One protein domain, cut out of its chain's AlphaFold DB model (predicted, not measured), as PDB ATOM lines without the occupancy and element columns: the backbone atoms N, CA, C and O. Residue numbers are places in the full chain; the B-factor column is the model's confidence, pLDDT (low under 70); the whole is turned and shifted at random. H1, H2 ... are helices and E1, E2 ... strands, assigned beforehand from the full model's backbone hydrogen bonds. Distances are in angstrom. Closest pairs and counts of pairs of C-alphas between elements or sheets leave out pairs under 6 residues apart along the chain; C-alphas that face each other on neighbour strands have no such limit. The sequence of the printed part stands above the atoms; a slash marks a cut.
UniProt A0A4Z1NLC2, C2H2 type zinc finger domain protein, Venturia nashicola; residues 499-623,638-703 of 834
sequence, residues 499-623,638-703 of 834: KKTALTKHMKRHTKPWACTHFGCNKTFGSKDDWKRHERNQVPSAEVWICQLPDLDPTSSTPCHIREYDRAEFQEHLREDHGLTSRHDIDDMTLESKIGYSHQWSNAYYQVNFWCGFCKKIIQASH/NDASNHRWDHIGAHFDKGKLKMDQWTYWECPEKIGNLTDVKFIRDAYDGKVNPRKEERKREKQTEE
ATOM      1  N   LYS A 499     204.995 239.574 222.178       90.00
ATOM      2  CA  LYS A 499     206.088 238.732 222.693       90.00
ATOM      3  C   LYS A 499     206.457 239.100 224.128       90.00
ATOM      4  O   LYS A 499     206.767 240.259 224.412       90.00
ATOM      5  N   LYS A 500     206.552 238.092 225.007       86.50
ATOM      6  CA  LYS A 500     206.992 238.219 226.413       86.50
ATOM      7  C   LYS A 500     208.305 238.999 226.552       86.50
ATOM      8  O   LYS A 500     208.438 239.831 227.439       86.50
ATOM      9  N   THR A 501     209.256 238.793 225.639       86.12
ATOM     10  CA  THR A 501     210.542 239.514 225.606       86.12
ATOM     11  C   THR A 501     210.390 241.015 225.346       86.12
ATOM     12  O   THR A 501     211.156 241.806 225.899       86.12
ATOM     13  N   ALA A 502     209.394 241.431 224.557       85.06
ATOM     14  CA  ALA A 502     209.067 242.837 224.344       85.06
ATOM     15  C   ALA A 502     208.374 243.445 225.576       85.06
ATOM     16  O   ALA A 502     208.764 244.541 225.984       85.06
ATOM     17  N   LEU A 503     207.470 242.713 226.247       87.94
ATOM     18  CA  LEU A 503     206.951 243.138 227.555       87.94
ATOM     19  C   LEU A 503     208.092 243.290 228.578       87.94
ATOM     20  O   LEU A 503     208.171 244.321 229.236       87.94
ATOM     21  N   THR A 504     209.023 242.339 228.691       82.81
ATOM     22  CA  THR A 504     210.159 242.450 229.629       82.81
ATOM     23  C   THR A 504     211.036 243.674 229.332       82.81
ATOM     24  O   THR A 504     211.417 244.395 230.257       82.81
ATOM     25  N   LYS A 505     211.313 243.973 228.052       81.62
ATOM     26  CA  LYS A 505     211.997 245.216 227.642       81.62
ATOM     27  C   LYS A 505     211.184 246.469 228.004       81.62
ATOM     28  O   LYS A 505     211.757 247.455 228.457       81.62
ATOM     29  N   HIS A 506     209.861 246.430 227.861       82.38
ATOM     30  CA  HIS A 506     208.968 247.521 228.253       82.38
ATOM     31  C   HIS A 506     208.906 247.722 229.777       82.38
ATOM     32  O   HIS A 506     208.990 248.857 230.238       82.38
ATOM     33  N   MET A 507     208.859 246.656 230.581       81.44
ATOM     34  CA  MET A 507     208.855 246.758 232.045       81.44
ATOM     35  C   MET A 507     210.150 247.385 232.589       81.44
ATOM     36  O   MET A 507     210.086 248.139 233.559       81.44
ATOM     37  N   LYS A 508     211.303 247.205 231.921       75.19
ATOM     38  CA  LYS A 508     212.534 247.959 232.242       75.19
ATOM     39  C   LYS A 508     212.392 249.480 232.035       75.19
ATOM     40  O   LYS A 508     213.000 250.258 232.768       75.19
ATOM     41  N   ARG A 509     211.531 249.933 231.110       71.62
ATOM     42  CA  ARG A 509     211.182 251.363 230.950       71.62
ATOM     43  C   ARG A 509     210.269 251.896 232.066       71.62
ATOM     44  O   ARG A 509     210.185 253.113 232.216       71.62
ATOM     45  N   HIS A 510     209.647 251.022 232.866       76.69
ATOM     46  CA  HIS A 510     208.883 251.389 234.073       76.69
ATOM     47  C   HIS A 510     209.700 251.342 235.360       76.69
ATOM     48  O   HIS A 510     209.381 252.076 236.293       76.69
ATOM     49  N   THR A 511     210.732 250.496 235.439       74.94
ATOM     50  CA  THR A 511     211.647 250.486 236.593       74.94
ATOM     51  C   THR A 511     212.663 251.624 236.547       74.94
ATOM     52  O   THR A 511     213.121 252.029 237.607       74.94
ATOM     53  N   LYS A 512     212.991 252.134 235.348       77.44
ATOM     54  CA  LYS A 512     213.918 253.256 235.095       77.44
ATOM     55  C   LYS A 512     215.147 253.277 236.031       77.44
ATOM     56  O   LYS A 512     215.344 254.260 236.744       77.44
ATOM     57  N   PRO A 513     215.952 252.199 236.074       80.00
ATOM     58  CA  PRO A 513     217.008 252.069 237.079       80.00
ATOM     59  C   PRO A 513     218.135 253.092 236.883       80.00
ATOM     60  O   PRO A 513     218.806 253.442 237.841       80.00
ATOM     61  N   TRP A 514     218.318 253.589 235.658       86.44
ATOM     62  CA  TRP A 514     219.350 254.555 235.295       86.44
ATOM     63  C   TRP A 514     218.915 255.976 235.645       86.44
ATOM     64  O   TRP A 514     217.841 256.411 235.224       86.44
ATOM     65  N   ALA A 515     219.760 256.727 236.344       87.50
ATOM     66  CA  ALA A 515     219.504 258.116 236.713       87.50
ATOM     67  C   ALA A 515     220.714 258.999 236.402       87.50
ATOM     68  O   ALA A 515     221.855 258.556 236.515       87.50
ATOM     69  N   CYS A 516     220.462 260.244 235.996       86.69
ATOM     70  CA  CYS A 516     221.518 261.221 235.755       86.69
ATOM     71  C   CYS A 516     222.260 261.546 237.059       86.69
ATOM     72  O   CYS A 516     221.633 261.891 238.056       86.69
ATOM     73  N   THR A 517     223.589 261.455 237.039       82.88
ATOM     74  CA  THR A 517     224.455 261.694 238.207       82.88
ATOM     75  C   THR A 517     224.891 263.154 238.369       82.88
ATOM     76  O   THR A 517     225.570 263.500 239.334       82.88
ATOM     77  N   HIS A 518     224.493 264.018 237.431       76.50
ATOM     78  CA  HIS A 518     224.720 265.462 237.467       76.50
ATOM     79  C   HIS A 518     223.746 266.134 238.447       76.50
ATOM     80  O   HIS A 518     222.538 265.882 238.393       76.50
ATOM     81  N   PHE A 519     224.257 267.005 239.321       71.88
ATOM     82  CA  PHE A 519     223.460 267.656 240.365       71.88
ATOM     83  C   PHE A 519     222.249 268.423 239.805       71.88
ATOM     84  O   PHE A 519     222.286 268.987 238.712       71.88
ATOM     85  N   GLY A 520     221.133 268.394 240.538       68.69
ATOM     86  CA  GLY A 520     219.858 268.977 240.106       68.69
ATOM     87  C   GLY A 520     219.174 268.262 238.928       68.69
ATOM     88  O   GLY A 520     218.069 268.648 238.541       68.69
ATOM     89  N   CYS A 521     219.769 267.213 238.341       80.25
ATOM     90  CA  CYS A 521     219.202 266.535 237.179       80.25
ATOM     91  C   CYS A 521     218.390 265.280 237.537       80.25
ATOM     92  O   CYS A 521     218.835 264.147 237.378       80.25
ATOM     93  N   ASN A 522     217.125 265.469 237.909       80.38
ATOM     94  CA  ASN A 522     216.213 264.387 238.316       80.38
ATOM     95  C   ASN A 522     215.700 263.491 237.153       80.38
ATOM     96  O   ASN A 522     214.577 262.985 237.194       80.38
ATOM     97  N   LYS A 523     216.476 263.315 236.073       82.69
ATOM     98  CA  LYS A 523     216.067 262.555 234.877       82.69
ATOM     99  C   LYS A 523     216.451 261.078 234.991       82.69
ATOM    100  O   LYS A 523     217.612 260.748 235.227       82.69
ATOM    101  N   THR A 524     215.472 260.199 234.767       87.62
ATOM    102  CA  THR A 524     215.615 258.736 234.855       87.62
ATOM    103  C   THR A 524     215.231 258.027 233.554       87.62
ATOM    104  O   THR A 524     214.304 258.440 232.843       87.62
ATOM    105  N   PHE A 525     215.940 256.939 233.242       85.94
ATOM    106  CA  PHE A 525     215.982 256.303 231.924       85.94
ATOM    107  C   PHE A 525     215.763 254.787 231.998       85.94
ATOM    108  O   PHE A 525     216.187 254.107 232.931       85.94
ATOM    109  N   GLY A 526     215.095 254.242 230.978       82.50
ATOM    110  CA  GLY A 526     214.833 252.803 230.854       82.50
ATOM    111  C   GLY A 526     215.997 251.987 230.281       82.50
ATOM    112  O   GLY A 526     215.935 250.760 230.321       82.50
ATOM    113  N   SER A 527     217.031 252.649 229.749       84.19
ATOM    114  CA  SER A 527     218.223 252.029 229.164       84.19
ATOM    115  C   SER A 527     219.505 252.741 229.595       84.19
ATOM    116  O   SER A 527     219.500 253.953 229.831       84.19
ATOM    117  N   LYS A 528     220.608 251.986 229.613       85.38
ATOM    118  CA  LYS A 528     221.965 252.488 229.849       85.38
ATOM    119  C   LYS A 528     222.376 253.500 228.785       85.38
ATOM    120  O   LYS A 528     222.983 254.514 229.107       85.38
ATOM    121  N   ASP A 529     222.003 253.256 227.531       85.44
ATOM    122  CA  ASP A 529     222.424 254.072 226.387       85.44
ATOM    123  C   ASP A 529     221.699 255.418 226.330       85.44
ATOM    124  O   ASP A 529     222.309 256.432 225.997       85.44
ATOM    125  N   ASP A 530     220.424 255.455 226.732       85.38
ATOM    126  CA  ASP A 530     219.657 256.697 226.883       85.38
ATOM    127  C   ASP A 530     220.283 257.593 227.964       85.38
ATOM    128  O   ASP A 530     220.402 258.804 227.778       85.38
ATOM    129  N   TRP A 531     220.739 256.990 229.067       88.75
ATOM    130  CA  TRP A 531     221.452 257.674 230.146       88.75
ATOM    131  C   TRP A 531     222.869 258.118 229.732       88.75
ATOM    132  O   TRP A 531     223.176 259.304 229.862       88.75
ATOM    133  N   LYS A 532     223.692 257.233 229.135       85.56
ATOM    134  CA  LYS A 532     225.008 257.575 228.547       85.56
ATOM    135  C   LYS A 532     224.875 258.746 227.561       85.56
ATOM    136  O   LYS A 532     225.654 259.696 227.608       85.56
ATOM    137  N   ARG A 533     223.866 258.708 226.678       84.62
ATOM    138  CA  ARG A 533     223.562 259.785 225.722       84.62
ATOM    139  C   ARG A 533     223.089 261.055 226.422       84.62
ATOM    140  O   ARG A 533     223.439 262.138 225.962       84.62
ATOM    141  N   HIS A 534     222.304 260.952 227.490       84.50
ATOM    142  CA  HIS A 534     221.849 262.120 228.230       84.50
ATOM    143  C   HIS A 534     223.007 262.850 228.917       84.50
ATOM    144  O   HIS A 534     223.168 264.044 228.670       84.50
ATOM    145  N   GLU A 535     223.823 262.154 229.716       81.06
ATOM    146  CA  GLU A 535     224.949 262.778 230.426       81.06
ATOM    147  C   GLU A 535     225.962 263.397 229.459       81.06
ATOM    148  O   GLU A 535     226.370 264.532 229.665       81.06
ATOM    149  N   ARG A 536     226.275 262.722 228.343       77.75
ATOM    150  CA  ARG A 536     227.182 263.238 227.297       77.75
ATOM    151  C   ARG A 536     226.719 264.548 226.640       77.75
ATOM    152  O   ARG A 536     227.502 265.200 225.960       77.75
ATOM    153  N   ASN A 537     225.443 264.911 226.780       72.81
ATOM    154  CA  ASN A 537     224.883 266.165 226.265       72.81
ATOM    155  C   ASN A 537     224.589 267.189 227.378       72.81
ATOM    156  O   ASN A 537     223.947 268.204 227.104       72.81
ATOM    157  N   GLN A 538     225.027 266.939 228.617       68.44
ATOM    158  CA  GLN A 538     225.023 267.952 229.670       68.44
ATOM    159  C   GLN A 538     226.188 268.931 229.501       68.44
ATOM    160  O   GLN A 538     227.173 268.653 228.815       68.44
ATOM    161  N   VAL A 539     226.063 270.100 230.131       58.91
ATOM    162  CA  VAL A 539     227.160 271.069 230.210       58.91
ATOM    163  C   VAL A 539     228.288 270.462 231.061       58.91
ATOM    164  O   VAL A 539     227.989 269.920 232.130       58.91
ATOM    165  N   PRO A 540     229.560 270.527 230.619       56.59
ATOM    166  CA  PRO A 540     230.692 270.106 231.435       56.59
ATOM    167  C   PRO A 540     230.705 270.853 232.767       56.59
ATOM    168  O   PRO A 540     230.633 272.081 232.789       56.59
ATOM    169  N   SER A 541     230.814 270.121 233.872       57.88
ATOM    170  CA  SER A 541     231.163 270.727 235.156       57.88
ATOM    171  C   SER A 541     232.599 271.252 235.093       57.88
ATOM    172  O   SER A 541     233.430 270.684 234.377       57.88
ATOM    173  N   ALA A 542     232.883 272.324 235.837       65.38
ATOM    174  CA  ALA A 542     234.232 272.867 235.970       65.38
ATOM    175  C   ALA A 542     235.222 271.806 236.493       65.38
ATOM    176  O   ALA A 542     234.822 270.759 237.010       65.38
ATOM    177  N   GLU A 543     236.522 272.076 236.369       73.00
ATOM    178  CA  GLU A 543     237.525 271.295 237.097       73.00
ATOM    179  C   GLU A 543     237.411 271.604 238.596       73.00
ATOM    180  O   GLU A 543     237.205 272.756 238.985       73.00
ATOM    181  N   VAL A 544     237.490 270.570 239.432       79.31
ATOM    182  CA  VAL A 544     237.298 270.665 240.886       79.31
ATOM    183  C   VAL A 544     238.299 269.753 241.575       79.31
ATOM    184  O   VAL A 544     238.479 268.611 241.159       79.31
ATOM    185  N   TRP A 545     238.900 270.212 242.663       85.38
ATOM    186  CA  TRP A 545     239.723 269.389 243.539       85.38
ATOM    187  C   TRP A 545     238.941 269.023 244.799       85.38
ATOM    188  O   TRP A 545     238.311 269.897 245.394       85.38
ATOM    189  N   ILE A 546     238.958 267.745 245.195       82.06
ATOM    190  CA  ILE A 546     238.340 267.263 246.442       82.06
ATOM    191  C   ILE A 546     239.368 266.471 247.247       82.06
ATOM    192  O   ILE A 546     239.824 265.420 246.800       82.06
ATOM    193  N   CYS A 547     239.701 266.951 248.446       83.31
ATOM    194  CA  CYS A 547     240.656 266.277 249.320       83.31
ATOM    195  C   CYS A 547     240.088 264.963 249.883       83.31
ATOM    196  O   CYS A 547     238.936 264.908 250.314       83.31
ATOM    197  N   GLN A 548     240.906 263.910 249.906       78.38
ATOM    198  CA  GLN A 548     240.565 262.605 250.493       78.38
ATOM    199  C   GLN A 548     241.448 262.237 251.699       78.38
ATOM    200  O   GLN A 548     241.327 261.133 252.227       78.38
ATOM    201  N   LEU A 549     242.338 263.137 252.132       80.44
ATOM    202  CA  LEU A 549     243.142 262.942 253.338       80.44
ATOM    203  C   LEU A 549     242.241 262.946 254.588       80.44
ATOM    204  O   LEU A 549     241.200 263.614 254.581       80.44
ATOM    205  N   PRO A 550     242.614 262.225 255.659       75.12
ATOM    206  CA  PRO A 550     241.958 262.384 256.951       75.12
ATOM    207  C   PRO A 550     242.181 263.804 257.484       75.12
ATOM    208  O   PRO A 550     243.234 264.404 257.251       75.12
ATOM    209  N   ASP A 551     241.199 264.332 258.212       69.12
ATOM    210  CA  ASP A 551     241.387 265.540 259.017       69.12
ATOM    211  C   ASP A 551     242.529 265.339 260.035       69.12
ATOM    212  O   ASP A 551     242.764 264.231 260.518       69.12
ATOM    213  N   LEU A 552     243.255 266.413 260.376       60.16
ATOM    214  CA  LEU A 552     244.376 266.345 261.329       60.16
ATOM    215  C   LEU A 552     243.947 266.118 262.793       60.16
ATOM    216  O   LEU A 552     244.816 265.961 263.651       60.16
ATOM    217  N   ASP A 553     242.646 266.106 263.098       60.47
ATOM    218  CA  ASP A 553     242.136 265.796 264.437       60.47
ATOM    219  C   ASP A 553     242.206 264.275 264.702       60.47
ATOM    220  O   ASP A 553     241.465 263.508 264.076       60.47
ATOM    221  N   PRO A 554     243.037 263.796 265.655       55.97
ATOM    222  CA  PRO A 554     243.191 262.363 265.914       55.97
ATOM    223  C   PRO A 554     241.928 261.677 266.458       55.97
ATOM    224  O   PRO A 554     241.899 260.448 266.549       55.97
ATOM    225  N   THR A 555     240.906 262.435 266.866       55.75
ATOM    226  CA  THR A 555     239.652 261.904 267.417       55.75
ATOM    227  C   THR A 555     238.619 261.567 266.341       55.75
ATOM    228  O   THR A 555     237.752 260.721 266.575       55.75
ATOM    229  N   SER A 556     238.729 262.155 265.144       56.16
ATOM    230  CA  SER A 556     237.811 261.922 264.029       56.16
ATOM    231  C   SER A 556     238.543 261.362 262.811       56.16
ATOM    232  O   SER A 556     239.158 262.100 262.047       56.16
ATOM    233  N   SER A 557     238.407 260.052 262.573       59.97
ATOM    234  CA  SER A 557     238.886 259.375 261.352       59.97
ATOM    235  C   SER A 557     237.979 259.682 260.145       59.97
ATOM    236  O   SER A 557     237.423 258.796 259.491       59.97
ATOM    237  N   THR A 558     237.763 260.975 259.905       66.62
ATOM    238  CA  THR A 558     236.879 261.528 258.882       66.62
ATOM    239  C   THR A 558     237.729 262.036 257.716       66.62
ATOM    240  O   THR A 558     238.714 262.738 257.943       66.62
ATOM    241  N   PRO A 559     237.395 261.694 256.460       69.00
ATOM    242  CA  PRO A 559     238.020 262.307 255.292       69.00
ATOM    243  C   PRO A 559     237.561 263.764 255.123       69.00
ATOM    244  O   PRO A 559     236.361 264.042 255.046       69.00
ATOM    245  N   CYS A 560     238.539 264.658 254.993       74.38
ATOM    246  CA  CYS A 560     238.411 266.118 254.987       74.38
ATOM    247  C   CYS A 560     237.417 266.672 253.948       74.38
ATOM    248  O   CYS A 560     236.657 267.605 254.229       74.38
ATOM    249  N   HIS A 561     237.410 266.115 252.729       72.06
ATOM    250  CA  HIS A 561     236.507 266.501 251.634       72.06
ATOM    251  C   HIS A 561     236.455 268.013 251.313       72.06
ATOM    252  O   HIS A 561     235.480 268.489 250.721       72.06
ATOM    253  N   ILE A 562     237.504 268.784 251.642       70.25
ATOM    254  CA  ILE A 562     237.639 270.177 251.191       70.25
ATOM    255  C   ILE A 562     237.590 270.233 249.665       70.25
ATOM    256  O   ILE A 562     238.244 269.448 248.977       70.25
ATOM    257  N   ARG A 563     236.788 271.177 249.160       71.44
ATOM    258  CA  ARG A 563     236.522 271.395 247.742       71.44
ATOM    259  C   ARG A 563     237.049 272.752 247.309       71.44
ATOM    260  O   ARG A 563     236.517 273.766 247.754       71.44
ATOM    261  N   GLU A 564     237.977 272.759 246.360       75.25
ATOM    262  CA  GLU A 564     238.468 273.984 245.727       75.25
ATOM    263  C   GLU A 564     238.338 273.927 244.199       75.25
ATOM    264  O   GLU A 564     238.386 272.860 243.587       75.25
ATOM    265  N   TYR A 565     238.143 275.096 243.585       74.56
ATOM    266  CA  TYR A 565     238.003 275.268 242.127       74.56
ATOM    267  C   TYR A 565     239.270 275.842 241.473       74.56
ATOM    268  O   TYR A 565     239.351 275.927 240.251       74.56
ATOM    269  N   ASP A 566     240.256 276.229 242.282       79.81
ATOM    270  CA  ASP A 566     241.551 276.736 241.843       79.81
ATOM    271  C   ASP A 566     242.670 275.810 242.351       79.81
ATOM    272  O   ASP A 566     242.670 275.383 243.511       79.81
ATOM    273  N   ARG A 567     243.636 275.491 241.479       83.62
ATOM    274  CA  ARG A 567     244.751 274.590 241.813       83.62
ATOM    275  C   ARG A 567     245.630 275.167 242.928       83.62
ATOM    276  O   ARG A 567     246.096 274.411 243.776       83.62
ATOM    277  N   ALA A 568     245.896 276.471 242.925       83.94
ATOM    278  CA  ALA A 568     246.746 277.112 243.922       83.94
ATOM    279  C   ALA A 568     246.066 277.151 245.296       83.94
ATOM    280  O   ALA A 568     246.738 276.895 246.295       83.94
ATOM    281  N   GLU A 569     244.749 277.375 245.339       83.75
ATOM    282  CA  GLU A 569     243.958 277.347 246.580       83.75
ATOM    283  C   GLU A 569     243.864 275.925 247.153       83.75
ATOM    284  O   GLU A 569     244.068 275.739 248.352       83.75
ATOM    285  N   PHE A 570     243.709 274.896 246.308       86.00
ATOM    286  CA  PHE A 570     243.824 273.505 246.763       86.00
ATOM    287  C   PHE A 570     245.219 273.191 247.326       86.00
ATOM    288  O   PHE A 570     245.351 272.532 248.356       86.00
ATOM    289  N   GLN A 571     246.280 273.699 246.691       88.25
ATOM    290  CA  GLN A 571     247.642 273.538 247.201       88.25
ATOM    291  C   GLN A 571     247.909 274.349 248.479       88.25
ATOM    292  O   GLN A 571     248.773 273.949 249.254       88.25
ATOM    293  N   GLU A 572     247.211 275.463 248.719       86.81
ATOM    294  CA  GLU A 572     247.233 276.182 250.003       86.81
ATOM    295  C   GLU A 572     246.557 275.354 251.091       86.81
ATOM    296  O   GLU A 572     247.191 275.093 252.107       86.81
ATOM    297  N   HIS A 573     245.357 274.833 250.828       84.44
ATOM    298  CA  HIS A 573     244.659 273.892 251.704       84.44
ATOM    299  C   HIS A 573     245.548 272.700 252.124       84.44
ATOM    300  O   HIS A 573     245.677 272.425 253.315       84.44
ATOM    301  N   LEU A 574     246.224 272.030 251.181       87.38
ATOM    302  CA  LEU A 574     247.115 270.901 251.497       87.38
ATOM    303  C   LEU A 574     248.290 271.290 252.422       87.38
ATOM    304  O   LEU A 574     248.754 270.458 253.204       87.38
ATOM    305  N   ARG A 575     248.762 272.544 252.356       88.12
ATOM    306  CA  ARG A 575     249.818 273.078 253.237       88.12
ATOM    307  C   ARG A 575     249.276 273.519 254.598       88.12
ATOM    308  O   ARG A 575     249.868 273.160 255.610       88.12
ATOM    309  N   GLU A 576     248.192 274.299 254.620       83.12
ATOM    310  CA  GLU A 576     247.592 274.851 255.846       83.12
ATOM    311  C   GLU A 576     246.926 273.759 256.691       83.12
ATOM    312  O   GLU A 576     247.216 273.636 257.878       83.12
ATOM    313  N   ASP A 577     246.061 272.950 256.075       79.06
ATOM    314  CA  ASP A 577     245.102 272.101 256.792       79.06
ATOM    315  C   ASP A 577     245.574 270.640 256.938       79.06
ATOM    316  O   ASP A 577     245.006 269.894 257.731       79.06
ATOM    317  N   HIS A 578     246.608 270.225 256.190       83.06
ATOM    318  CA  HIS A 578     247.222 268.886 256.275       83.06
ATOM    319  C   HIS A 578     248.745 268.898 256.503       83.06
ATOM    320  O   HIS A 578     249.352 267.834 256.621       83.06
ATOM    321  N   GLY A 579     249.385 270.072 256.584       83.62
ATOM    322  CA  GLY A 579     250.813 270.192 256.904       83.62
ATOM    323  C   GLY A 579     251.779 269.627 255.853       83.62
ATOM    324  O   GLY A 579     252.953 269.414 256.163       83.62
ATOM    325  N   LEU A 580     251.329 269.377 254.617       85.88
ATOM    326  CA  LEU A 580     252.196 268.865 253.552       85.88
ATOM    327  C   LEU A 580     253.238 269.922 253.168       85.88
ATOM    328  O   LEU A 580     252.896 271.021 252.738       85.88
ATOM    329  N   THR A 581     254.521 269.585 253.313       84.69
ATOM    330  CA  THR A 581     255.653 270.487 253.022       84.69
ATOM    331  C   THR A 581     256.426 270.105 251.758       84.69
ATOM    332  O   THR A 581     257.018 270.973 251.116       84.69
ATOM    333  N   SER A 582     256.403 268.828 251.366       90.81
ATOM    334  CA  SER A 582     257.033 268.347 250.136       90.81
ATOM    335  C   SER A 582     256.278 268.838 248.900       90.81
ATOM    336  O   SER A 582     255.066 268.666 248.775       90.81
ATOM    337  N   ARG A 583     257.007 269.424 247.943       86.25
ATOM    338  CA  ARG A 583     256.421 269.894 246.679       86.25
ATOM    339  C   ARG A 583     255.860 268.742 245.836       86.25
ATOM    340  O   ARG A 583     254.852 268.948 245.168       86.25
ATOM    341  N   HIS A 584     256.497 267.570 245.886       86.38
ATOM    342  CA  HIS A 584     256.105 266.386 245.119       86.38
ATOM    343  C   HIS A 584     254.745 265.871 245.604       86.38
ATOM    344  O   HIS A 584     253.784 265.863 244.843       86.38
ATOM    345  N   ASP A 585     254.638 265.595 246.903       85.31
ATOM    346  CA  ASP A 585     253.443 265.085 247.578       85.31
ATOM    347  C   ASP A 585     252.240 266.024 247.375       85.31
ATOM    348  O   ASP A 585     251.119 265.576 247.133       85.31
ATOM    349  N   ILE A 586     252.472 267.345 247.418       86.00
ATOM    350  CA  ILE A 586     251.454 268.354 247.095       86.00
ATOM    351  C   ILE A 586     251.013 268.228 245.632       86.00
ATOM    352  O   ILE A 586     249.810 268.213 245.368       86.00
ATOM    353  N   ASP A 587     251.935 268.179 244.667       84.00
ATOM    354  CA  ASP A 587     251.586 268.116 243.240       84.00
ATOM    355  C   ASP A 587     250.909 266.791 242.846       84.00
ATOM    356  O   ASP A 587     249.959 266.843 242.055       84.00
ATOM    357  N   ASP A 588     251.310 265.666 243.447       82.62
ATOM    358  CA  ASP A 588     250.685 264.343 243.307       82.62
ATOM    359  C   ASP A 588     249.271 264.332 243.888       82.62
ATOM    360  O   ASP A 588     248.311 264.022 243.184       82.62
ATOM    361  N   MET A 589     249.101 264.760 245.145       82.81
ATOM    362  CA  MET A 589     247.787 264.848 245.790       82.81
ATOM    363  C   MET A 589     246.858 265.811 245.034       82.81
ATOM    364  O   MET A 589     245.654 265.576 244.939       82.81
ATOM    365  N   THR A 590     247.412 266.861 244.416       85.56
ATOM    366  CA  THR A 590     246.684 267.768 243.508       85.56
ATOM    367  C   THR A 590     246.336 267.116 242.162       85.56
ATOM    368  O   THR A 590     245.403 267.565 241.498       85.56
ATOM    369  N   LEU A 591     247.065 266.093 241.716       80.75
ATOM    370  CA  LEU A 591     246.731 265.314 240.522       80.75
ATOM    371  C   LEU A 591     245.640 264.280 240.838       80.75
ATOM    372  O   LEU A 591     244.632 264.226 240.137       80.75
ATOM    373  N   GLU A 592     245.800 263.507 241.913       79.06
ATOM    374  CA  GLU A 592     244.844 262.469 242.317       79.06
ATOM    375  C   GLU A 592     243.483 263.054 242.712       79.06
ATOM    376  O   GLU A 592     242.445 262.553 242.269       79.06
ATOM    377  N   SER A 593     243.488 264.152 243.474       83.31
ATOM    378  CA  SER A 593     242.277 264.852 243.929       83.31
ATOM    379  C   SER A 593     241.551 265.624 242.820       83.31
ATOM    380  O   SER A 593     240.447 266.120 243.057       83.31
ATOM    381  N   LYS A 594     242.148 265.764 241.624       83.12
ATOM    382  CA  LYS A 594     241.555 266.509 240.507       83.12
ATOM    383  C   LYS A 594     240.429 265.715 239.851       83.12
ATOM    384  O   LYS A 594     240.663 264.691 239.221       83.12
ATOM    385  N   ILE A 595     239.220 266.256 239.895       76.44
ATOM    386  CA  ILE A 595     238.041 265.768 239.180       76.44
ATOM    387  C   ILE A 595     237.748 266.703 238.001       76.44
ATOM    388  O   ILE A 595     237.817 267.927 238.125       76.44
ATOM    389  N   GLY A 596     237.365 266.140 236.856       65.06
ATOM    390  CA  GLY A 596     236.895 266.920 235.709       65.06
ATOM    391  C   GLY A 596     235.868 266.167 234.869       65.06
ATOM    392  O   GLY A 596     235.963 264.954 234.698       65.06
ATOM    393  N   TYR A 597     234.890 266.879 234.306       58.25
ATOM    394  CA  TYR A 597     233.922 266.312 233.356       58.25
ATOM    395  C   TYR A 597     234.381 266.576 231.911       58.25
ATOM    396  O   TYR A 597     233.762 267.333 231.162       58.25
ATOM    397  N   SER A 598     235.521 265.992 231.522       46.50
ATOM    398  CA  SER A 598     236.134 266.261 230.214       46.50
ATOM    399  C   SER A 598     235.300 265.703 229.051       46.50
ATOM    400  O   SER A 598     235.381 264.528 228.693       46.50
ATOM    401  N   HIS A 599     234.500 266.574 228.434       41.00
ATOM    402  CA  HIS A 599     233.839 266.339 227.145       41.00
ATOM    403  C   HIS A 599     234.538 267.042 225.971       41.00
ATOM    404  O   HIS A 599     234.009 267.052 224.860       41.00
ATOM    405  N   GLN A 600     235.719 267.626 226.194       39.81
ATOM    406  CA  GLN A 600     236.475 268.336 225.167       39.81
ATOM    407  C   GLN A 600     237.837 267.667 224.959       39.81
ATOM    408  O   GLN A 600     238.795 267.902 225.691       39.81
ATOM    409  N   TRP A 601     237.894 266.792 223.952       42.53
ATOM    410  CA  TRP A 601     239.092 266.055 223.555       42.53
ATOM    411  C   TRP A 601     240.171 266.997 222.999       42.53
ATOM    412  O   TRP A 601     240.190 267.306 221.808       42.53
ATOM    413  N   SER A 602     241.065 267.476 223.865       34.41
ATOM    414  CA  SER A 602     242.258 268.226 223.445       34.41
ATOM    415  C   SER A 602     243.484 268.016 224.341       34.41
ATOM    416  O   SER A 602     244.381 268.856 224.343       34.41
ATOM    417  N   ASN A 603     243.540 266.922 225.114       35.09
ATOM    418  CA  ASN A 603     244.783 266.452 225.737       35.09
ATOM    419  C   ASN A 603     244.681 264.973 226.156       35.09
ATOM    420  O   ASN A 603     244.142 264.652 227.213       35.09
ATOM    421  N   ALA A 604     245.235 264.071 225.342       39.66
ATOM    422  CA  ALA A 604     245.216 262.614 225.548       39.66
ATOM    423  C   ALA A 604     246.221 262.114 226.618       39.66
ATOM    424  O   ALA A 604     246.746 261.010 226.517       39.66
ATOM    425  N   TYR A 605     246.523 262.947 227.620       41.53
ATOM    426  CA  TYR A 605     247.630 262.753 228.571       41.53
ATOM    427  C   TYR A 605     247.233 262.854 230.052       41.53
ATOM    428  O   TYR A 605     248.080 262.639 230.914       41.53
ATOM    429  N   TYR A 606     245.968 263.152 230.368       48.72
ATOM    430  CA  TYR A 606     245.502 263.270 231.754       48.72
ATOM    431  C   TYR A 606     244.367 262.291 232.047       48.72
ATOM    432  O   TYR A 606     243.306 262.338 231.425       48.72
ATOM    433  N   GLN A 607     244.605 261.413 233.022       54.34
ATOM    434  CA  GLN A 607     243.622 260.463 233.539       54.34
ATOM    435  C   GLN A 607     242.451 261.237 234.158       54.34
ATOM    436  O   GLN A 607     242.639 262.069 235.044       54.34
ATOM    437  N   VAL A 608     241.232 260.999 233.666       62.44
ATOM    438  CA  VAL A 608     240.046 261.762 234.083       62.44
ATOM    439  C   VAL A 608     239.413 261.113 235.315       62.44
ATOM    440  O   VAL A 608     238.453 260.347 235.213       62.44
ATOM    441  N   ASN A 609     239.975 261.396 236.490       77.69
ATOM    442  CA  ASN A 609     239.442 260.910 237.761       77.69
ATOM    443  C   ASN A 609     238.035 261.482 238.014       77.69
ATOM    444  O   ASN A 609     237.724 262.617 237.639       77.69
ATOM    445  N   PHE A 610     237.160 260.699 238.651       81.19
ATOM    446  CA  PHE A 610     235.759 261.080 238.832       81.19
ATOM    447  C   PHE A 610     235.179 260.675 240.189       81.19
ATOM    448  O   PHE A 610     235.415 259.574 240.678       81.19
ATOM    449  N   TRP A 611     234.325 261.522 240.772       83.50
ATOM    450  CA  TRP A 611     233.537 261.137 241.948       83.50
ATOM    451  C   TRP A 611     232.483 260.082 241.594       83.50
ATOM    452  O   TRP A 611     231.711 260.246 240.636       83.50
ATOM    453  N   CYS A 612     232.408 259.028 242.406       86.62
ATOM    454  CA  CYS A 612     231.316 258.061 242.388       86.62
ATOM    455  C   CYS A 612     230.524 258.143 243.699       86.62
ATOM    456  O   CYS A 612     230.966 257.640 244.732       86.62
ATOM    457  N   GLY A 613     229.320 258.720 243.648       83.00
ATOM    458  CA  GLY A 613     228.449 258.903 244.814       83.00
ATOM    459  C   GLY A 613     227.905 257.613 245.431       83.00
ATOM    460  O   GLY A 613     227.401 257.653 246.546       83.00
ATOM    461  N   PHE A 614     228.050 256.470 244.752       85.38
ATOM    462  CA  PHE A 614     227.799 255.147 245.332       85.38
ATOM    463  C   PHE A 614     229.006 254.590 246.101       85.38
ATOM    464  O   PHE A 614     228.829 253.902 247.103       85.38
ATOM    465  N   CYS A 615     230.234 254.890 245.662       84.38
ATOM    466  CA  CYS A 615     231.461 254.459 246.343       84.38
ATOM    467  C   CYS A 615     231.975 255.459 247.387       84.38
ATOM    468  O   CYS A 615     232.875 255.099 248.140       84.38
ATOM    469  N   LYS A 616     231.441 256.688 247.412       82.19
ATOM    470  CA  LYS A 616     231.853 257.792 248.299       82.19
ATOM    471  C   LYS A 616     233.355 258.098 248.251       82.19
ATOM    472  O   LYS A 616     233.970 258.376 249.273       82.19
ATOM    473  N   LYS A 617     233.939 258.007 247.054       80.94
ATOM    474  CA  LYS A 617     235.348 258.310 246.789       80.94
ATOM    475  C   LYS A 617     235.569 258.726 245.340       80.94
ATOM    476  O   LYS A 617     234.709 258.505 244.474       80.94
ATOM    477  N   ILE A 618     236.751 259.268 245.074       81.56
ATOM    478  CA  ILE A 618     237.266 259.450 243.720       81.56
ATOM    479  C   ILE A 618     237.642 258.075 243.149       81.56
ATOM    480  O   ILE A 618     238.252 257.235 243.812       81.56
ATOM    481  N   ILE A 619     237.244 257.836 241.904       82.56
ATOM    482  CA  ILE A 619     237.657 256.692 241.098       82.56
ATOM    483  C   ILE A 619     238.670 257.205 240.080       82.56
ATOM    484  O   ILE A 619     238.348 258.063 239.255       82.56
ATOM    485  N   GLN A 620     239.891 256.679 240.144       76.19
ATOM    486  CA  GLN A 620     240.920 256.961 239.150       76.19
ATOM    487  C   GLN A 620     240.554 256.301 237.815       76.19
ATOM    488  O   GLN A 620     240.077 255.162 237.779       76.19
ATOM    489  N   ALA A 621     240.765 257.011 236.706       65.25
ATOM    490  CA  ALA A 621     240.616 256.437 235.371       65.25
ATOM    491  C   ALA A 621     241.885 255.654 235.013       65.25
ATOM    492  O   ALA A 621     242.767 256.156 234.319       65.25
ATOM    493  N   SER A 622     241.982 254.435 235.548       54.69
ATOM    494  CA  SER A 622     243.185 253.613 235.466       54.69
ATOM    495  C   SER A 622     243.554 253.262 234.025       54.69
ATOM    496  O   SER A 622     242.983 252.342 233.433       54.69
ATOM    497  N   HIS A 623     244.629 253.874 233.530       48.72
ATOM    498  CA  HIS A 623     245.615 253.046 232.852       48.72
ATOM    499  C   HIS A 623     246.135 252.026 233.868       48.72
ATOM    500  O   HIS A 623     246.565 252.396 234.958       48.72
ATOM    501  N   ASN A 638     237.206 258.046 224.085       55.19
ATOM    502  CA  ASN A 638     236.091 257.665 224.941       55.19
ATOM    503  C   ASN A 638     236.501 256.841 226.173       55.19
ATOM    504  O   ASN A 638     235.678 256.783 227.084       55.19
ATOM    505  N   ASP A 639     237.673 256.197 226.235       63.50
ATOM    506  CA  ASP A 639     237.952 255.140 227.231       63.50
ATOM    507  C   ASP A 639     237.708 255.588 228.686       63.50
ATOM    508  O   ASP A 639     236.899 254.993 229.398       63.50
ATOM    509  N   ALA A 640     238.247 256.740 229.102       65.25
ATOM    510  CA  ALA A 640     237.996 257.296 230.439       65.25
ATOM    511  C   ALA A 640     236.505 257.626 230.706       65.25
ATOM    512  O   ALA A 640     236.006 257.436 231.819       65.25
ATOM    513  N   SER A 641     235.758 258.070 229.686       71.25
ATOM    514  CA  SER A 641     234.306 258.312 229.795       71.25
ATOM    515  C   SER A 641     233.504 257.007 229.858       71.25
ATOM    516  O   SER A 641     232.550 256.899 230.633       71.25
ATOM    517  N   ASN A 642     233.906 255.993 229.086       76.69
ATOM    518  CA  ASN A 642     233.349 254.645 229.147       76.69
ATOM    519  C   ASN A 642     233.588 254.036 230.530       76.69
ATOM    520  O   ASN A 642     232.628 253.587 231.155       76.69
ATOM    521  N   HIS A 643     234.810 254.131 231.062       78.44
ATOM    522  CA  HIS A 643     235.147 253.680 232.410       78.44
ATOM    523  C   HIS A 643     234.248 254.331 233.475       78.44
ATOM    524  O   HIS A 643     233.680 253.610 234.298       78.44
ATOM    525  N   ARG A 644     233.995 255.652 233.410       83.94
ATOM    526  CA  ARG A 644     233.011 256.312 234.294       83.94
ATOM    527  C   ARG A 644     231.615 255.702 234.171       83.94
ATOM    528  O   ARG A 644     231.029 255.301 235.180       83.94
ATOM    529  N   TRP A 645     231.060 255.640 232.963       84.56
ATOM    530  CA  TRP A 645     229.688 255.163 232.770       84.56
ATOM    531  C   TRP A 645     229.514 253.670 233.074       84.56
ATOM    532  O   TRP A 645     228.427 253.245 233.470       84.56
ATOM    533  N   ASP A 646     230.547 252.855 232.880       84.62
ATOM    534  CA  ASP A 646     230.487 251.414 233.103       84.62
ATOM    535  C   ASP A 646     230.818 251.037 234.559       84.62
ATOM    536  O   ASP A 646     230.185 250.116 235.080       84.62
ATOM    537  N   HIS A 647     231.634 251.828 235.272       86.19
ATOM    538  CA  HIS A 647     231.724 251.796 236.738       86.19
ATOM    539  C   HIS A 647     230.384 252.172 237.386       86.19
ATOM    540  O   HIS A 647     229.822 251.392 238.154       86.19
ATOM    541  N   ILE A 648     229.830 253.347 237.061       85.00
ATOM    542  CA  ILE A 648     228.549 253.805 237.628       85.00
ATOM    543  C   ILE A 648     227.416 252.853 237.221       85.00
ATOM    544  O   ILE A 648     226.560 252.509 238.033       85.00
ATOM    545  N   GLY A 649     227.457 252.326 235.996       86.88
ATOM    546  CA  GLY A 649     226.506 251.318 235.547       86.88
ATOM    547  C   GLY A 649     226.610 249.971 236.250       86.88
ATOM    548  O   GLY A 649     225.592 249.298 236.372       86.88
ATOM    549  N   ALA A 650     227.770 249.583 236.784       86.81
ATOM    550  CA  ALA A 650     227.870 248.385 237.613       86.81
ATOM    551  C   ALA A 650     227.055 248.514 238.917       86.81
ATOM    552  O   ALA A 650     226.504 247.517 239.383       86.81
ATOM    553  N   HIS A 651     226.905 249.723 239.467       88.62
ATOM    554  CA  HIS A 651     226.051 249.969 240.636       88.62
ATOM    555  C   HIS A 651     224.562 249.832 240.307       88.62
ATOM    556  O   HIS A 651     223.838 249.175 241.057       88.62
ATOM    557  N   PHE A 652     224.118 250.356 239.160       86.62
ATOM    558  CA  PHE A 652     222.736 250.202 238.686       86.62
ATOM    559  C   PHE A 652     222.404 248.753 238.263       86.62
ATOM    560  O   PHE A 652     221.354 248.232 238.640       86.62
ATOM    561  N   ASP A 653     223.287 248.071 237.519       81.94
ATOM    562  CA  ASP A 653     223.051 246.709 237.003       81.94
ATOM    563  C   ASP A 653     223.296 245.605 238.050       81.94
ATOM    564  O   ASP A 653     222.457 244.718 238.227       81.94
ATOM    565  N   LYS A 654     224.457 245.621 238.728       79.19
ATOM    566  CA  LYS A 654     224.882 244.554 239.659       79.19
ATOM    567  C   LYS A 654     224.460 244.859 241.092       79.19
ATOM    568  O   LYS A 654     223.857 244.009 241.741       79.19
ATOM    569  N   GLY A 655     224.758 246.071 241.567       77.06
ATOM    570  CA  GLY A 655     224.391 246.521 242.914       77.06
ATOM    571  C   GLY A 655     222.886 246.745 243.093       77.06
ATOM    572  O   GLY A 655     222.392 246.680 244.215       77.06
ATOM    573  N   LYS A 656     222.153 246.984 241.992       81.38
ATOM    574  CA  LYS A 656     220.743 247.418 241.979       81.38
ATOM    575  C   LYS A 656     220.507 248.676 242.827       81.38
ATOM    576  O   LYS A 656     219.400 248.884 243.330       81.38
ATOM    577  N   LEU A 657     221.552 249.493 242.980       83.88
ATOM    578  CA  LEU A 657     221.483 250.751 243.708       83.88
ATOM    579  C   LEU A 657     220.598 251.737 242.945       83.88
ATOM    580  O   LEU A 657     220.451 251.661 241.722       83.88
ATOM    581  N   LYS A 658     219.988 252.653 243.683       83.75
ATOM    582  CA  LYS A 658     219.054 253.660 243.174       83.75
ATOM    583  C   LYS A 658     219.606 255.063 243.418       83.75
ATOM    584  O   LYS A 658     220.487 255.262 244.244       83.75
ATOM    585  N   MET A 659     219.053 256.059 242.728       84.44
ATOM    586  CA  MET A 659     219.516 257.451 242.839       84.44
ATOM    587  C   MET A 659     219.312 258.075 244.234       84.44
ATOM    588  O   MET A 659     220.016 259.012 244.584       84.44
ATOM    589  N   ASP A 660     218.400 257.536 245.049       80.88
ATOM    590  CA  ASP A 660     218.228 257.903 246.465       80.88
ATOM    591  C   ASP A 660     219.446 257.523 247.340       80.88
ATOM    592  O   ASP A 660     219.653 258.110 248.398       80.88
ATOM    593  N   GLN A 661     220.289 256.592 246.878       83.56
ATOM    594  CA  GLN A 661     221.541 256.173 247.520       83.56
ATOM    595  C   GLN A 661     222.786 256.872 246.948       83.56
ATOM    596  O   GLN A 661     223.892 256.635 247.435       83.56
ATOM    597  N   TRP A 662     222.645 257.715 245.917       82.38
ATOM    598  CA  TRP A 662     223.761 258.490 245.375       82.38
ATOM    599  C   TRP A 662     224.037 259.697 246.274       82.38
ATOM    600  O   TRP A 662     223.318 260.697 246.225       82.38
ATOM    601  N   THR A 663     225.108 259.647 247.068       79.88
ATOM    602  CA  THR A 663     225.574 260.850 247.765       79.88
ATOM    603  C   THR A 663     226.395 261.711 246.815       79.88
ATOM    604  O   THR A 663     227.500 261.339 246.400       79.88
ATOM    605  N   TYR A 664     225.870 262.894 246.501       71.44
ATOM    606  CA  TYR A 664     226.692 264.001 246.024       71.44
ATOM    607  C   TYR A 664     227.792 264.312 247.055       71.44
ATOM    608  O   TYR A 664     227.669 263.975 248.231       71.44
ATOM    609  N   TRP A 665     228.880 264.929 246.603       62.00
ATOM    610  CA  TRP A 665     230.038 265.270 247.439       62.00
ATOM    611  C   TRP A 665     229.794 266.470 248.367       62.00
ATOM    612  O   TRP A 665     230.633 266.794 249.199       62.00
ATOM    613  N   GLU A 666     228.653 267.146 248.231       59.69
ATOM    614  CA  GLU A 666     228.229 268.197 249.151       59.69
ATOM    615  C   GLU A 666     227.627 267.544 250.405       59.69
ATOM    616  O   GLU A 666     226.607 266.857 250.327       59.69
ATOM    617  N   CYS A 667     228.292 267.714 251.553       41.22
ATOM    618  CA  CYS A 667     227.899 267.062 252.802       41.22
ATOM    619  C   CYS A 667     226.478 267.498 253.232       41.22
ATOM    620  O   CYS A 667     226.224 268.703 253.338       41.22
ATOM    621  N   PRO A 668     225.546 266.559 253.497       37.25
ATOM    622  CA  PRO A 668     224.128 266.884 253.677       37.25
ATOM    623  C   PRO A 668     223.815 267.689 254.948       37.25
ATOM    624  O   PRO A 668     222.754 268.297 255.031       37.25
ATOM    625  N   GLU A 669     224.721 267.724 255.928       38.28
ATOM    626  CA  GLU A 669     224.456 268.264 257.271       38.28
ATOM    627  C   GLU A 669     224.366 269.799 257.335       38.28
ATOM    628  O   GLU A 669     223.790 270.334 258.279       38.28
ATOM    629  N   LYS A 670     224.891 270.524 256.332       40.72
ATOM    630  CA  LYS A 670     224.860 272.002 256.290       40.72
ATOM    631  C   LYS A 670     223.870 272.605 255.279       40.72
ATOM    632  O   LYS A 670     223.670 273.818 255.299       40.72
ATOM    633  N   ILE A 671     223.204 271.815 254.428       45.03
ATOM    634  CA  ILE A 671     222.231 272.338 253.438       45.03
ATOM    635  C   ILE A 671     220.830 272.437 254.070       45.03
ATOM    636  O   ILE A 671     219.876 271.781 253.655       45.03
ATOM    637  N   GLY A 672     220.709 273.278 255.103       36.00
ATOM    638  CA  GLY A 672     219.486 273.435 255.905       36.00
ATOM    639  C   GLY A 672     218.286 274.063 255.178       36.00
ATOM    640  O   GLY A 672     217.189 274.069 255.727       36.00
ATOM    641  N   ASN A 673     218.464 274.579 253.957       39.97
ATOM    642  CA  ASN A 673     217.374 275.028 253.089       39.97
ATOM    643  C   ASN A 673     217.688 274.715 251.619       39.97
ATOM    644  O   ASN A 673     218.574 275.310 251.011       39.97
ATOM    645  N   LEU A 674     216.917 273.796 251.035       47.53
ATOM    646  CA  LEU A 674     217.065 273.316 249.653       47.53
ATOM    647  C   LEU A 674     216.287 274.187 248.636       47.53
ATOM    648  O   LEU A 674     215.836 273.707 247.598       47.53
ATOM    649  N   THR A 675     216.083 275.466 248.965       45.41
ATOM    650  CA  THR A 675     215.210 276.401 248.236       45.41
ATOM    651  C   THR A 675     215.920 277.119 247.088       45.41
ATOM    652  O   THR A 675     215.335 277.259 246.015       45.41
ATOM    653  N   ASP A 676     217.181 277.532 247.261       50.09
ATOM    654  CA  ASP A 676     217.925 278.262 246.225       50.09
ATOM    655  C   ASP A 676     218.767 277.332 245.330       50.09
ATOM    656  O   ASP A 676     219.998 277.256 245.386       50.09
ATOM    657  N   VAL A 677     218.065 276.626 244.441       51.41
ATOM    658  CA  VAL A 677     218.662 275.776 243.394       51.41
ATOM    659  C   VAL A 677     219.581 276.577 242.456       51.41
ATOM    660  O   VAL A 677     220.500 276.008 241.863       51.41
ATOM    661  N   LYS A 678     219.376 277.896 242.323       53.12
ATOM    662  CA  LYS A 678     220.225 278.770 241.503       53.12
ATOM    663  C   LYS A 678     221.578 278.989 242.182       53.12
ATOM    664  O   LYS A 678     222.590 278.813 241.509       53.12
ATOM    665  N   PHE A 679     221.611 279.287 243.482       52.84
ATOM    666  CA  PHE A 679     222.854 279.420 244.250       52.84
ATOM    667  C   PHE A 679     223.705 278.148 244.175       52.84
ATOM    668  O   PHE A 679     224.883 278.223 243.826       52.84
ATOM    669  N   ILE A 680     223.108 276.972 244.411       51.56
ATOM    670  CA  ILE A 680     223.861 275.708 244.366       51.56
ATOM    671  C   ILE A 680     224.339 275.406 242.938       51.56
ATOM    672  O   ILE A 680     225.489 275.012 242.757       51.56
ATOM    673  N   ARG A 681     223.530 275.666 241.898       51.03
ATOM    674  CA  ARG A 681     223.989 275.513 240.504       51.03
ATOM    675  C   ARG A 681     225.115 276.490 240.159       51.03
ATOM    676  O   ARG A 681     226.073 276.099 239.505       51.03
ATOM    677  N   ASP A 682     225.036 277.749 240.582       52.28
ATOM    678  CA  ASP A 682     226.083 278.730 240.295       52.28
ATOM    679  C   ASP A 682     227.378 278.447 241.092       52.28
ATOM    680  O   ASP A 682     228.463 278.714 240.572       52.28
ATOM    681  N   ALA A 683     227.299 277.800 242.262       50.94
ATOM    682  CA  ALA A 683     228.450 277.213 242.955       50.94
ATOM    683  C   ALA A 683     229.011 275.974 242.224       50.94
ATOM    684  O   ALA A 683     230.216 275.873 242.017       50.94
ATOM    685  N   TYR A 684     228.150 275.059 241.767       49.59
ATOM    686  CA  TYR A 684     228.514 273.852 241.007       49.59
ATOM    687  C   TYR A 684     229.168 274.178 239.646       49.59
ATOM    688  O   TYR A 684     230.107 273.503 239.227       49.59
ATOM    689  N   ASP A 685     228.738 275.270 239.010       52.72
ATOM    690  CA  ASP A 685     229.358 275.897 237.832       52.72
ATOM    691  C   ASP A 685     230.683 276.641 238.156       52.72
ATOM    692  O   ASP A 685     231.259 277.276 237.273       52.72
ATOM    693  N   GLY A 686     231.153 276.627 239.409       51.47
ATOM    694  CA  GLY A 686     232.420 277.230 239.845       51.47
ATOM    695  C   GLY A 686     232.410 278.750 240.042       51.47
ATOM    696  O   GLY A 686     233.475 279.351 240.156       51.47
ATOM    697  N   LYS A 687     231.239 279.408 240.082       48.56
ATOM    698  CA  LYS A 687     231.145 280.882 240.183       48.56
ATOM    699  C   LYS A 687     231.193 281.413 241.620       48.56
ATOM    700  O   LYS A 687     231.437 282.600 241.813       48.56
ATOM    701  N   VAL A 688     230.926 280.563 242.618       49.47
ATOM    702  CA  VAL A 688     230.884 280.922 244.046       49.47
ATOM    703  C   VAL A 688     231.455 279.772 244.882       49.47
ATOM    704  O   VAL A 688     230.954 278.652 244.798       49.47
ATOM    705  N   ASN A 689     232.451 280.044 245.733       53.03
ATOM    706  CA  ASN A 689     232.892 279.115 246.781       53.03
ATOM    707  C   ASN A 689     232.487 279.666 248.168       53.03
ATOM    708  O   ASN A 689     233.127 280.598 248.655       53.03
ATOM    709  N   PRO A 690     231.460 279.104 248.837       51.72
ATOM    710  CA  PRO A 690     231.036 279.570 250.159       51.72
ATOM    711  C   PRO A 690     232.123 279.447 251.237       51.72
ATOM    712  O   PRO A 690     232.240 280.337 252.079       51.72
ATOM    713  N   ARG A 691     232.955 278.393 251.186       56.72
ATOM    714  CA  ARG A 691     234.026 278.149 252.171       56.72
ATOM    715  C   ARG A 691     235.189 279.135 252.017       56.72
ATOM    716  O   ARG A 691     235.861 279.442 252.992       56.72
ATOM    717  N   LYS A 692     235.375 279.705 250.823       58.03
ATOM    718  CA  LYS A 692     236.327 280.799 250.564       58.03
ATOM    719  C   LYS A 692     235.900 282.101 251.241       58.03
ATOM    720  O   LYS A 692     236.727 282.772 251.849       58.03
ATOM    721  N   GLU A 693     234.609 282.437 251.202       61.78
ATOM    722  CA  GLU A 693     234.079 283.592 251.945       61.78
ATOM    723  C   GLU A 693     234.019 283.336 253.461       61.78
ATOM    724  O   GLU A 693     234.129 284.276 254.244       61.78
ATOM    725  N   GLU A 694     233.915 282.076 253.892       62.53
ATOM    726  CA  GLU A 694     234.076 281.667 255.294       62.53
ATOM    727  C   GLU A 694     235.534 281.841 255.767       62.53
ATOM    728  O   GLU A 694     235.770 282.673 256.644       62.53
ATOM    729  N   ARG A 695     236.519 281.217 255.095       63.53
ATOM    730  CA  ARG A 695     237.961 281.339 255.412       63.53
ATOM    731  C   ARG A 695     238.452 282.795 255.354       63.53
ATOM    732  O   ARG A 695     239.302 283.188 256.148       63.53
ATOM    733  N   LYS A 696     237.899 283.633 254.463       68.31
ATOM    734  CA  LYS A 696     238.151 285.090 254.448       68.31
ATOM    735  C   LYS A 696     237.669 285.782 255.723       68.31
ATOM    736  O   LYS A 696     238.427 286.568 256.285       68.31
ATOM    737  N   ARG A 697     236.436 285.516 256.175       73.31
ATOM    738  CA  ARG A 697     235.906 286.087 257.427       73.31
ATOM    739  C   ARG A 697     236.717 285.610 258.627       73.31
ATOM    740  O   ARG A 697     237.048 286.426 259.475       73.31
ATOM    741  N   GLU A 698     237.097 284.336 258.660       73.56
ATOM    742  CA  GLU A 698     237.941 283.761 259.715       73.56
ATOM    743  C   GLU A 698     239.322 284.435 259.761       73.56
ATOM    744  O   GLU A 698     239.686 285.000 260.798       73.56
ATOM    745  N   LYS A 699     240.047 284.486 258.627       75.12
ATOM    746  CA  LYS A 699     241.344 285.184 258.517       75.12
ATOM    747  C   LYS A 699     241.210 286.677 258.902       75.12
ATOM    748  O   LYS A 699     242.049 287.168 259.651       75.12
ATOM    749  N   GLN A 700     240.122 287.365 258.525       77.94
ATOM    750  CA  GLN A 700     239.828 288.745 258.963       77.94
ATOM    751  C   GLN A 700     239.562 288.875 260.473       77.94
ATOM    752  O   GLN A 700     240.057 289.811 261.097       77.94
ATOM    753  N   THR A 701     238.799 287.966 261.090       79.88
ATOM    754  CA  THR A 701     238.541 288.012 262.543       79.88
ATOM    755  C   THR A 701     239.792 287.728 263.369       79.88
ATOM    756  O   THR A 701     239.966 288.322 264.431       79.88
ATOM    757  N   GLU A 702     240.689 286.878 262.875       76.62
ATOM    758  CA  GLU A 702     241.964 286.569 263.524       76.62
ATOM    759  C   GLU A 702     242.991 287.709 263.358       76.62
ATOM    760  O   GLU A 702     243.712 288.043 264.298       76.62
ATOM    761  N   GLU A 703     243.015 288.377 262.202       82.38
ATOM    762  CA  GLU A 703     243.792 289.606 261.976       82.38
ATOM    763  C   GLU A 703     243.285 290.774 262.849       82.38
ATOM    764  O   GLU A 703     244.073 291.486 263.482       82.38
TER     765      GLU A 703
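What this domain is: This is residues 499 to 623 and 638 to 703 of the 834 residues of the protein "C2H2 type zinc finger domain protein" of Venturia nashicola (UniProt A0A4Z1NLC2). Short helices strung on long loops gather loosely about a small hairpin, E2 and E3, near the middle, with H5 beside E2 and H2 near H5 toward one end, and a pair of crossing helices, H3 and H4, with E1 beside them toward the other. Residues 499 to 504, of which 500 to 504 belong to H1, stick out at one end, and residues 693 to 703 of H7 at the other. The printed part has 191 residues with seven named helices and three named strands, in the order H1 H2 E1 H3 H4 E2 E3 H5 H6 H7; E2 and E3 form an antiparallel sheet. Its class is mostly helix, though under half of the residues, 88 of 191, are in named elements. It is only just compact, close to loose, with a radius of gyration of the C-alphas of 19.0 A, and elongated, spanning 74 by 40 by 35 A.

How they stand to each other: E2, residues 610 to 612, and E3, residues 617 to 619, form a hairpin with 129 degrees between their directions; N 610 and O 619 are 3.0 A apart and N 619 and O 610 2.8 A, within hydrogen-bond range. H5, residues 639 to 655, has a kink of 28 degrees near residue 648; its closest C-alpha pair with E2 is Cys 612 and Ile 648, 7.0 A. H2, residues 528 to 535, is close to H5 but not clearly touching, with the C-alphas of Lys 532 and Trp 645 closest at 6.7 A. H3, residues 567 to 576, and H4, residues 583 to 592, touch at a steep tilt of 59 degrees, opposite ways, closest at the C-alphas of Gln 571 and Ile 586, 6.4 A. E1, residues 544 to 546, pairs with no named strand; its closest C-alpha pair with H3 is Trp 545 and Phe 570, 6.6 A. H1, residues 500 to 511, H6, residues 677 to 684, and H7, residues 690 to 703, touch no helix. Every O i to N i+4 pair is within hydrogen-bond range in H2, H3, H4, H6 and H7; in H1 7 of 8 are, and in H5 12 of 13.

Where its parts are: H5 is 22.5 A long, H7 20.1 A, H1 16.6 A, H4 14.4 A and H3 14.3 A. H1 begins at C-alpha 500, (206.992, 238.219, 226.413), E2 at C-alpha 610, (235.759, 261.080, 238.832), and H7 ends at C-alpha 703, (243.792, 289.606, 261.976).

The domain as a whole: The two C-alphas farthest apart, those of Lys 499 and Glu 703, are 74.5 A apart. Residues 624 to 637 are not printed, and C-alphas 623 and 638 are 13.2 A apart across the cut. The links H1 to H2, E1 to H3, H4 to E2 and H5 to H6 are long. The mean pLDDT of the printed part is 72.0; 66 residues are under 70, among them 551 to 559, 596 to 608 and 665 to 696.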